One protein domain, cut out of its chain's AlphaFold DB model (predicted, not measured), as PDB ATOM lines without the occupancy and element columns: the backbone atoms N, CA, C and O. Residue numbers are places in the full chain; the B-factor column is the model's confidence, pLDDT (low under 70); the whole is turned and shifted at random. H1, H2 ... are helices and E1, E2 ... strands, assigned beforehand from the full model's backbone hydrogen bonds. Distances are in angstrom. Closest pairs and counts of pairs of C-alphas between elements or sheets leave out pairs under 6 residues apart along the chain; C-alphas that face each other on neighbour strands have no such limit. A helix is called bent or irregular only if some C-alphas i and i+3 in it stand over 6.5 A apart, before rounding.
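This is residues 3 to 65 of the 99 residues of the protein "FAD-oxidase_C domain-containing protein" of Deltaproteobacteria bacterium (UniProt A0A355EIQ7). A small two-stranded hairpin, E1 and E2, leads into one long helix, H1, along which the chain folds back; a loop of residues 43 to 57 then leads to the short helix H2, packed on the later part of H1. The 63 printed residues hold E1, E2, H1, H2 in that order, the sheet antiparallel, the class mixed. The whole is only just compact, close to loose, with a radius of gyration of the C-alphas of 12.5 A, spanning 36 by 26 by 20 A.

E1, residues 3 to 6, and E2, residues 11 to 15, form an antiparallel hairpin at 160 degrees; N 4 and O 13 are 2.9 A apart, within hydrogen-bond range. H1, residues 23 to 42, touches H2, residues 58 to 64, with residues 37 to 41 alone; their closest C-alphas, of Ile 41 and Gly 64, are 5.9 A apart. They run the same way at a shallow tilt of 31 degrees. E1 is apart from both helices, and E2 from H2. In H1 every O i to N i+4 pair is within hydrogen-bond range; in H2 1 of 3, with 3 of 4 O i to N i+3 pairs.

E1 begins at C-alpha 3 (-52.656, -21.087, -14.904). E1 measures 10.4 A, E2 13.3 A, H1 28.5 A and H2 10.5 A; H2 is irregular, C-alphas 59 and 62 being 7.1 A apart. H2 ends at C-alpha 64 (-37.303, -34.407, -21.685).

The two farthest C-alphas, of Gly 8 and Asp 21, are 37.1 A apart. The link from H1 to H2 is long. The printed part has no cut, and no printed residue is under 70 in pLDDT.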
ATOM      1  N   ILE A   3     -53.590 -21.208 -13.779       92.69
ATOM      2  CA  ILE A   3     -52.656 -21.087 -14.904       92.69
ATOM      3  C   ILE A   3     -52.532 -19.611 -15.259       92.69
ATOM      4  O   ILE A   3     -53.528 -18.953 -15.558       92.69
ATOM      5  N   LEU A   4     -51.305 -19.112 -15.235       93.12
ATOM      6  CA  LEU A   4     -50.915 -17.813 -15.770       93.12
ATOM      7  C   LEU A   4     -49.835 -18.058 -16.818       93.12
ATOM      8  O   LEU A   4     -49.184 -19.095 -16.795       93.12
ATOM      9  N   GLY A   5     -49.641 -17.157 -17.766       92.44
ATOM     10  CA  GLY A   5     -48.636 -17.398 -18.789       92.44
ATOM     11  C   GLY A   5     -48.310 -16.179 -19.615       92.44
ATOM     12  O   GLY A   5     -49.112 -15.253 -19.752       92.44
ATOM     13  N   HIS A   6     -47.125 -16.226 -20.194       95.00
ATOM     14  CA  HIS A   6     -46.647 -15.293 -21.186       95.00
ATOM     15  C   HIS A   6     -46.918 -15.912 -22.560       95.00
ATOM     16  O   HIS A   6     -46.179 -16.739 -23.076       95.00
ATOM     17  N   ALA A   7     -48.040 -15.535 -23.177       93.19
ATOM     18  CA  ALA A   7     -48.418 -16.109 -24.471       93.19
ATOM     19  C   ALA A   7     -47.418 -15.767 -25.596       93.19
ATOM     20  O   ALA A   7     -47.333 -16.500 -26.575       93.19
ATOM     21  N   GLY A   8     -46.672 -14.664 -25.456       96.38
ATOM     22  CA  GLY A   8     -45.725 -14.187 -26.469       96.38
ATOM     23  C   GLY A   8     -44.493 -15.074 -26.658       96.38
ATOM     24  O   GLY A   8     -43.941 -15.097 -27.754       96.38
ATOM     25  N   ASP A   9     -44.083 -15.811 -25.628       95.31
ATOM     26  CA  ASP A   9     -42.933 -16.725 -25.663       95.31
ATOM     27  C   ASP A   9     -43.323 -18.194 -25.405       95.31
ATOM     28  O   ASP A   9     -42.471 -19.079 -25.450       95.31
ATOM     29  N   GLY A  10     -44.615 -18.471 -25.192       94.25
ATOM     30  CA  GLY A  10     -45.130 -19.819 -24.963       94.25
ATOM     31  C   GLY A  10     -44.874 -20.355 -23.552       94.25
ATOM     32  O   GLY A  10     -44.912 -21.571 -23.356       94.25
ATOM     33  N   ASN A  11     -44.615 -19.483 -22.573       95.88
ATOM     34  CA  ASN A  11     -44.317 -19.876 -21.201       95.88
ATOM     35  C   ASN A  11     -45.576 -19.896 -20.312       95.88
ATOM     36  O   ASN A  11     -46.242 -18.876 -20.124       95.88
ATOM     37  N   PHE A  12     -45.896 -21.053 -19.724       94.06
ATOM     38  CA  PHE A  12     -47.033 -21.226 -18.812       94.06
ATOM     39  C   PHE A  12     -46.568 -21.527 -17.385       94.06
ATOM     40  O   PHE A  12     -45.837 -22.480 -17.125       94.06
ATOM     41  N   HIS A  13     -47.086 -20.748 -16.445       94.00
ATOM     42  CA  HIS A  13     -46.906 -20.872 -15.009       94.00
ATOM     43  C   HIS A  13     -48.139 -21.557 -14.428       94.00
ATOM     44  O   HIS A  13     -49.227 -20.979 -14.349       94.00
ATOM     45  N   LEU A  14     -47.968 -22.815 -14.038       91.75
ATOM     46  CA  LEU A  14     -49.033 -23.638 -13.482       91.75
ATOM     47  C   LEU A  14     -48.840 -23.766 -11.972       91.75
ATOM     48  O   LEU A  14     -47.739 -24.051 -11.509       91.75
ATOM     49  N   ALA A  15     -49.923 -23.599 -11.216       91.81
ATOM     50  CA  ALA A  15     -49.959 -23.861  -9.783       91.81
ATOM     51  C   ALA A  15     -51.073 -24.865  -9.460       91.81
ATOM     52  O   ALA A  15     -52.266 -24.619  -9.702       91.81
ATOM     53  N   ILE A  16     -50.683 -26.004  -8.892       93.44
ATOM     54  CA  ILE A  16     -51.611 -26.988  -8.337       93.44
ATOM     55  C   ILE A  16     -51.777 -26.657  -6.858       93.44
ATOM     56  O   ILE A  16     -50.851 -26.802  -6.068       93.44
ATOM     57  N   LEU A  17     -52.957 -26.158  -6.500       93.81
ATOM     58  CA  LEU A  17     -53.310 -25.914  -5.106       93.81
ATOM     59  C   LEU A  17     -53.635 -27.265  -4.472       93.81
ATOM     60  O   LEU A  17     -54.558 -27.935  -4.936       93.81
ATOM     61  N   THR A  18     -52.877 -27.643  -3.451       94.44
ATOM     62  CA  THR A  18     -53.076 -28.876  -2.691       94.44
ATOM     63  C   THR A  18     -53.039 -28.574  -1.203       94.44
ATOM     64  O   THR A  18     -52.397 -27.616  -0.774       94.44
ATOM     65  N   ASP A  19     -53.729 -29.408  -0.439       95.38
ATOM     66  CA  ASP A  19     -53.477 -29.548   0.989       95.38
ATOM     67  C   ASP A  19     -52.333 -30.560   1.137       95.38
ATOM     68  O   ASP A  19     -52.390 -31.625   0.522       95.38
ATOM     69  N   ALA A  20     -51.264 -30.190   1.839       91.69
ATOM     70  CA  ALA A  20     -50.096 -31.051   2.028       91.69
ATOM     71  C   ALA A  20     -50.261 -31.998   3.227       91.69
ATOM     72  O   ALA A  20     -49.557 -33.003   3.303       91.69
ATOM     73  N   ASP A  21     -51.202 -31.701   4.131       96.75
ATOM     74  CA  ASP A  21     -51.500 -32.535   5.295       96.75
ATOM     75  C   ASP A  21     -52.509 -33.654   4.954       96.75
ATOM     76  O   ASP A  21     -52.639 -34.633   5.693       96.75
ATOM     77  N   ASP A  22     -53.185 -33.558   3.802       97.75
ATOM     78  CA  ASP A  22     -54.001 -34.626   3.216       97.75
ATOM     79  C   ASP A  22     -53.194 -35.407   2.166       97.75
ATOM     80  O   ASP A  22     -53.055 -34.996   1.010       97.75
ATOM     81  N   GLY A  23     -52.698 -36.581   2.563       97.06
ATOM     82  CA  GLY A  23     -51.882 -37.438   1.702       97.06
ATOM     83  C   GLY A  23     -52.563 -37.858   0.394       97.06
ATOM     84  O   GLY A  23     -51.908 -37.881  -0.645       97.06
ATOM     85  N   GLN A  24     -53.878 -38.117   0.390       97.19
ATOM     86  CA  GLN A  24     -54.582 -38.487  -0.848       97.19
ATOM     87  C   GLN A  24     -54.722 -37.288  -1.785       97.19
ATOM     88  O   GLN A  24     -54.668 -37.428  -3.012       97.19
ATOM     89  N   HIS A  25     -54.926 -36.097  -1.222       96.19
ATOM     90  CA  HIS A  25     -54.984 -34.881  -2.016       96.19
ATOM     91  C   HIS A  25     -53.616 -34.553  -2.628       96.19
ATOM     92  O   HIS A  25     -53.543 -34.266  -3.826       96.19
ATOM     93  N   TYR A  26     -52.547 -34.700  -1.842       95.94
ATOM     94  CA  TYR A  26     -51.172 -34.514  -2.292       95.94
ATOM     95  C   TYR A  26     -50.772 -35.512  -3.395       95.94
ATOM     96  O   TYR A  26     -50.285 -35.093  -4.444       95.94
ATOM     97  N   GLU A  27     -51.071 -36.808  -3.246       96.38
ATOM     98  CA  GLU A  27     -50.806 -37.823  -4.284       96.38
ATOM     99  C   GLU A  27     -51.509 -37.501  -5.614       96.38
ATOM    100  O   GLU A  27     -50.943 -37.659  -6.704       96.38
ATOM    101  N   ARG A  28     -52.748 -36.999  -5.548       96.25
ATOM    102  CA  ARG A  28     -53.480 -36.532  -6.734       96.25
ATOM    103  C   ARG A  28     -52.828 -35.306  -7.368       96.25
ATOM    104  O   ARG A  28     -52.821 -35.200  -8.594       96.25
ATOM    105  N   ALA A  29     -52.303 -34.385  -6.563       95.38
ATOM    106  CA  ALA A  29     -51.587 -33.214  -7.054       95.38
ATOM    107  C   ALA A  29     -50.276 -33.605  -7.755       95.38
ATOM    108  O   ALA A  29     -50.004 -33.111  -8.851       95.38
ATOM    109  N   GLU A  30     -49.508 -34.538  -7.185       93.56
ATOM    110  CA  GLU A  30     -48.291 -35.067  -7.812       93.56
ATOM    111  C   GLU A  30     -48.590 -35.805  -9.121       93.56
ATOM    112  O   GLU A  30     -47.894 -35.601 -10.118       93.56
ATOM    113  N   SER A  31     -49.663 -36.600  -9.153       95.50
ATOM    114  CA  SER A  31     -50.110 -37.297 -10.367       95.50
ATOM    115  C   SER A  31     -50.498 -36.309 -11.471       95.50
ATOM    116  O   SER A  31     -50.043 -36.431 -12.607       95.50
ATOM    117  N   ALA A  32     -51.260 -35.267 -11.127       95.31
ATOM    118  CA  ALA A  32     -51.620 -34.211 -12.068       95.31
ATOM    119  C   ALA A  32     -50.385 -33.454 -12.596       95.31
ATOM    120  O   ALA A  32     -50.326 -33.118 -13.780       95.31
ATOM    121  N   MET A  33     -49.370 -33.219 -11.756       93.25
ATOM    122  CA  MET A  33     -48.102 -32.633 -12.201       93.25
ATOM    123  C   MET A  33     -47.363 -33.548 -13.193       93.25
ATOM    124  O   MET A  33     -46.852 -33.060 -14.205       93.25
ATOM    125  N   ASP A  34     -47.335 -34.862 -12.948       94.00
ATOM    126  CA  ASP A  34     -46.709 -35.838 -13.850       94.00
ATOM    127  C   ASP A  34     -47.380 -35.859 -15.232       94.00
ATOM    128  O   ASP A  34     -46.695 -35.862 -16.261       94.00
ATOM    129  N   GLU A  35     -48.714 -35.792 -15.264       95.38
ATOM    130  CA  GLU A  35     -49.506 -35.712 -16.495       95.38
ATOM    131  C   GLU A  35     -49.230 -34.420 -17.273       95.38
ATOM    132  O   GLU A  35     -49.020 -34.461 -18.490       95.38
ATOM    133  N   ILE A  36     -49.170 -33.275 -16.585       94.19
ATOM    134  CA  ILE A  36     -48.887 -31.972 -17.202       94.19
ATOM    135  C   ILE A  36     -47.495 -31.964 -17.839       94.19
ATOM    136  O   ILE A  36     -47.359 -31.593 -19.008       94.19
ATOM    137  N   PHE A  37     -46.462 -32.410 -17.121       93.31
ATOM    138  CA  PHE A  37     -45.107 -32.460 -17.675       93.31
ATOM    139  C   PHE A  37     -44.983 -33.463 -18.820       93.31
ATOM    140  O   PHE A  37     -44.339 -33.167 -19.827       93.31
ATOM    141  N   SER A  38     -45.642 -34.617 -18.719       93.44
ATOM    142  CA  SER A  38     -45.679 -35.595 -19.809       93.44
ATOM    143  C   SER A  38     -46.379 -35.029 -21.051       93.44
ATOM    144  O   SER A  38     -45.927 -35.255 -22.174       93.44
ATOM    145  N   CYS A  39     -47.439 -34.237 -20.868       94.56
ATOM    146  CA  CYS A  39     -48.109 -33.526 -21.952       94.56
ATOM    147  C   CYS A  39     -47.189 -32.485 -22.605       94.56
ATOM    148  O   CYS A  39     -47.063 -32.484 -23.829       94.56
ATOM    149  N   ALA A  40     -46.504 -31.659 -21.809       94.19
ATOM    150  CA  ALA A  40     -45.564 -30.658 -22.316       94.19
ATOM    151  C   ALA A  40     -44.465 -31.299 -23.179       94.19
ATOM    152  O   ALA A  40     -44.244 -30.864 -24.306       94.19
ATOM    153  N   ILE A  41     -43.850 -32.387 -22.696       93.12
ATOM    154  CA  ILE A  41     -42.824 -33.139 -23.436       93.12
ATOM    155  C   ILE A  41     -43.399 -33.726 -24.733       93.12
ATOM    156  O   ILE A  41     -42.800 -33.582 -25.796       93.12
ATOM    157  N   ARG A  42     -44.587 -34.346 -24.682       94.69
ATOM    158  CA  ARG A  42     -45.255 -34.920 -25.867       94.69
ATOM    159  C   ARG A  42     -45.554 -33.871 -26.944       94.69
ATOM    160  O   ARG A  42     -45.581 -34.208 -28.124       94.69
ATOM    161  N   LEU A  43     -45.798 -32.624 -26.546       94.94
ATOM    162  CA  LEU A  43     -46.035 -31.496 -27.449       94.94
ATOM    163  C   LEU A  43     -44.736 -30.829 -27.943       94.94
ATOM    164  O   LEU A  43     -44.809 -29.830 -28.652       94.94
ATOM    165  N   GLY A  44     -43.562 -31.364 -27.594       92.44
ATOM    166  CA  GLY A  44     -42.260 -30.801 -27.968       92.44
ATOM    167  C   GLY A  44     -41.822 -29.603 -27.119       92.44
ATOM    168  O   GLY A  44     -40.890 -28.899 -27.497       92.44
ATOM    169  N   GLY A  45     -42.495 -29.352 -25.993       93.75
ATOM    170  CA  GLY A  45     -42.131 -28.320 -25.026       93.75
ATOM    171  C   GLY A  45     -41.113 -28.795 -23.987       93.75
ATOM    172  O   GLY A  45     -40.622 -29.925 -24.014       93.75
ATOM    173  N   VAL A  46     -40.824 -27.920 -23.021       92.19
ATOM    174  CA  VAL A  46     -39.907 -28.180 -21.902       92.19
ATOM    175  C   VAL A  46     -40.632 -28.094 -20.559       92.19
ATOM    176  O   VAL A  46     -41.608 -27.368 -20.406       92.19
ATOM    177  N   ILE A  47     -40.133 -28.818 -19.555       92.75
ATOM    178  CA  ILE A  47     -40.708 -28.851 -18.194       92.75
ATOM    179  C   ILE A  47     -40.379 -27.606 -17.354       92.75
ATOM    180  O   ILE A  47     -40.862 -27.447 -16.231       92.75
ATOM    181  N   SER A  48     -39.495 -26.745 -17.856       92.25
ATOM    182  CA  SER A  48     -39.139 -25.489 -17.212       92.25
ATOM    183  C   SER A  48     -38.734 -24.464 -18.262       92.25
ATOM    184  O   SER A  48     -37.754 -24.684 -18.972       92.25
ATOM    185  N   GLY A  49     -39.495 -23.372 -18.354       90.69
ATOM    186  CA  GLY A  49     -39.149 -22.222 -19.190       90.69
ATOM    187  C   GLY A  49     -38.110 -21.314 -18.527       90.69
ATOM    188  O   GLY A  49     -37.134 -20.936 -19.165       90.69
ATOM    189  N   GLU A  50     -38.280 -21.019 -17.230       93.50
ATOM    190  CA  GLU A  50     -37.472 -20.004 -16.525       93.50
ATOM    191  C   GLU A  50     -36.900 -20.431 -15.161       93.50
ATOM    192  O   GLU A  50     -35.833 -19.965 -14.775       93.50
ATOM    193  N   HIS A  51     -37.551 -21.330 -14.411       93.19
ATOM    194  CA  HIS A  51     -37.169 -21.612 -13.007       93.19
ATOM    195  C   HIS A  51     -36.106 -22.704 -12.849       93.19
ATOM    196  O   HIS A  51     -35.767 -23.098 -11.736       93.19
ATOM    197  N   GLY A  52     -35.611 -23.255 -13.958       91.75
ATOM    198  CA  GLY A  52     -34.745 -24.433 -13.937       91.75
ATOM    199  C   GLY A  52     -35.458 -25.669 -13.380       91.75
ATOM    200  O   GLY A  52     -36.692 -25.712 -13.289       91.75
ATOM    201  N   THR A  53     -34.698 -26.717 -13.059       92.19
ATOM    202  CA  THR A  53     -35.287 -27.997 -12.636       92.19
ATOM    203  C   THR A  53     -35.286 -28.216 -11.124       92.19
ATOM    204  O   THR A  53     -36.211 -28.841 -10.616       92.19
ATOM    205  N   GLY A  54     -34.259 -27.747 -10.406       90.81
ATOM    206  CA  GLY A  54     -34.074 -28.069  -8.986       90.81
ATOM    207  C   GLY A  54     -34.153 -29.577  -8.698       90.81
ATOM    208  O   GLY A  54     -33.986 -30.396  -9.605       90.81
ATOM    209  N   LEU A  55     -34.428 -29.939  -7.442       89.81
ATOM    210  CA  LEU A  55     -34.698 -31.331  -7.046       89.81
ATOM    211  C   LEU A  55     -36.094 -31.788  -7.495       89.81
ATOM    212  O   LEU A  55     -36.275 -32.922  -7.929       89.81
ATOM    213  N   GLU A  56     -37.070 -30.880  -7.458       88.31
ATOM    214  CA  GLU A  56     -38.471 -31.160  -7.782       88.31
ATOM    215  C   GLU A  56     -38.627 -31.760  -9.186       88.31
ATOM    216  O   GLU A  56     -39.230 -32.820  -9.361       88.31
ATOM    217  N   LYS A  57     -38.016 -31.129 -10.198       90.75
ATOM    218  CA  LYS A  57     -38.153 -31.560 -11.595       90.75
ATOM    219  C   LYS A  57     -37.034 -32.505 -12.043       90.75
ATOM    220  O   LYS A  57     -37.039 -32.962 -13.187       90.75
ATOM    221  N   GLN A  58     -36.088 -32.843 -11.161       91.25
ATOM    222  CA  GLN A  58     -34.934 -33.698 -11.462       91.25
ATOM    223  C   GLN A  58     -35.352 -35.059 -12.043       91.25
ATOM    224  O   GLN A  58     -34.757 -35.540 -13.010       91.25
ATOM    225  N   ARG A  59     -36.428 -35.657 -11.514       88.19
ATOM    226  CA  ARG A  59     -36.959 -36.956 -11.972       88.19
ATOM    227  C   ARG A  59     -37.455 -36.954 -13.426       88.19
ATOM    228  O   ARG A  59     -37.519 -38.012 -14.049       88.19
ATOM    229  N   TYR A  60     -37.747 -35.780 -13.988       89.56
ATOM    230  CA  TYR A  60     -38.220 -35.615 -15.364       89.56
ATOM    231  C   TYR A  60     -37.094 -35.378 -16.375       89.56
ATOM    232  O   TYR A  60     -37.347 -35.469 -17.575       89.56
ATOM    233  N   LEU A  61     -35.854 -35.134 -15.929       89.75
ATOM    234  CA  LEU A  61     -34.715 -34.861 -16.817       89.75
ATOM    235  C   LEU A  61     -34.568 -35.933 -17.903       89.75
ATOM    236  O   LEU A  61     -34.465 -35.610 -19.078       89.75
ATOM    237  N   LYS A  62     -34.645 -37.214 -17.520       89.38
ATOM    238  CA  LYS A  62     -34.524 -38.344 -18.458       89.38
ATOM    239  C   LYS A  62     -35.690 -38.464 -19.446       89.38
ATOM    240  O   LYS A  62     -35.563 -39.199 -20.416       89.38
ATOM    241  N   ARG A  63     -36.826 -37.809 -19.179       88.81
ATOM    242  CA  ARG A  63     -38.001 -37.827 -20.063       88.81
ATOM    243  C   ARG A  63     -37.936 -36.730 -21.126       88.81
ATOM    244  O   ARG A  63     -38.472 -36.927 -22.205       88.81
ATOM    245  N   GLY A  64     -37.320 -35.587 -20.810       85.25
ATOM    246  CA  GLY A  64     -37.303 -34.407 -21.685       85.25
ATOM    247  C   GLY A  64     -35.934 -34.024 -22.249       85.25
ATOM    248  O   GLY A  64     -35.863 -33.125 -23.079       85.25
ATOM    249  N   ILE A  65     -34.846 -34.654 -21.795       90.69
ATOM    250  CA  ILE A  65     -33.480 -34.326 -22.215       90.69
ATOM    251  C   ILE A  65     -32.761 -35.589 -22.676       90.69
ATOM    252  O   ILE A  65     -32.718 -36.598 -21.969       90.69
TER     253      ILE A  65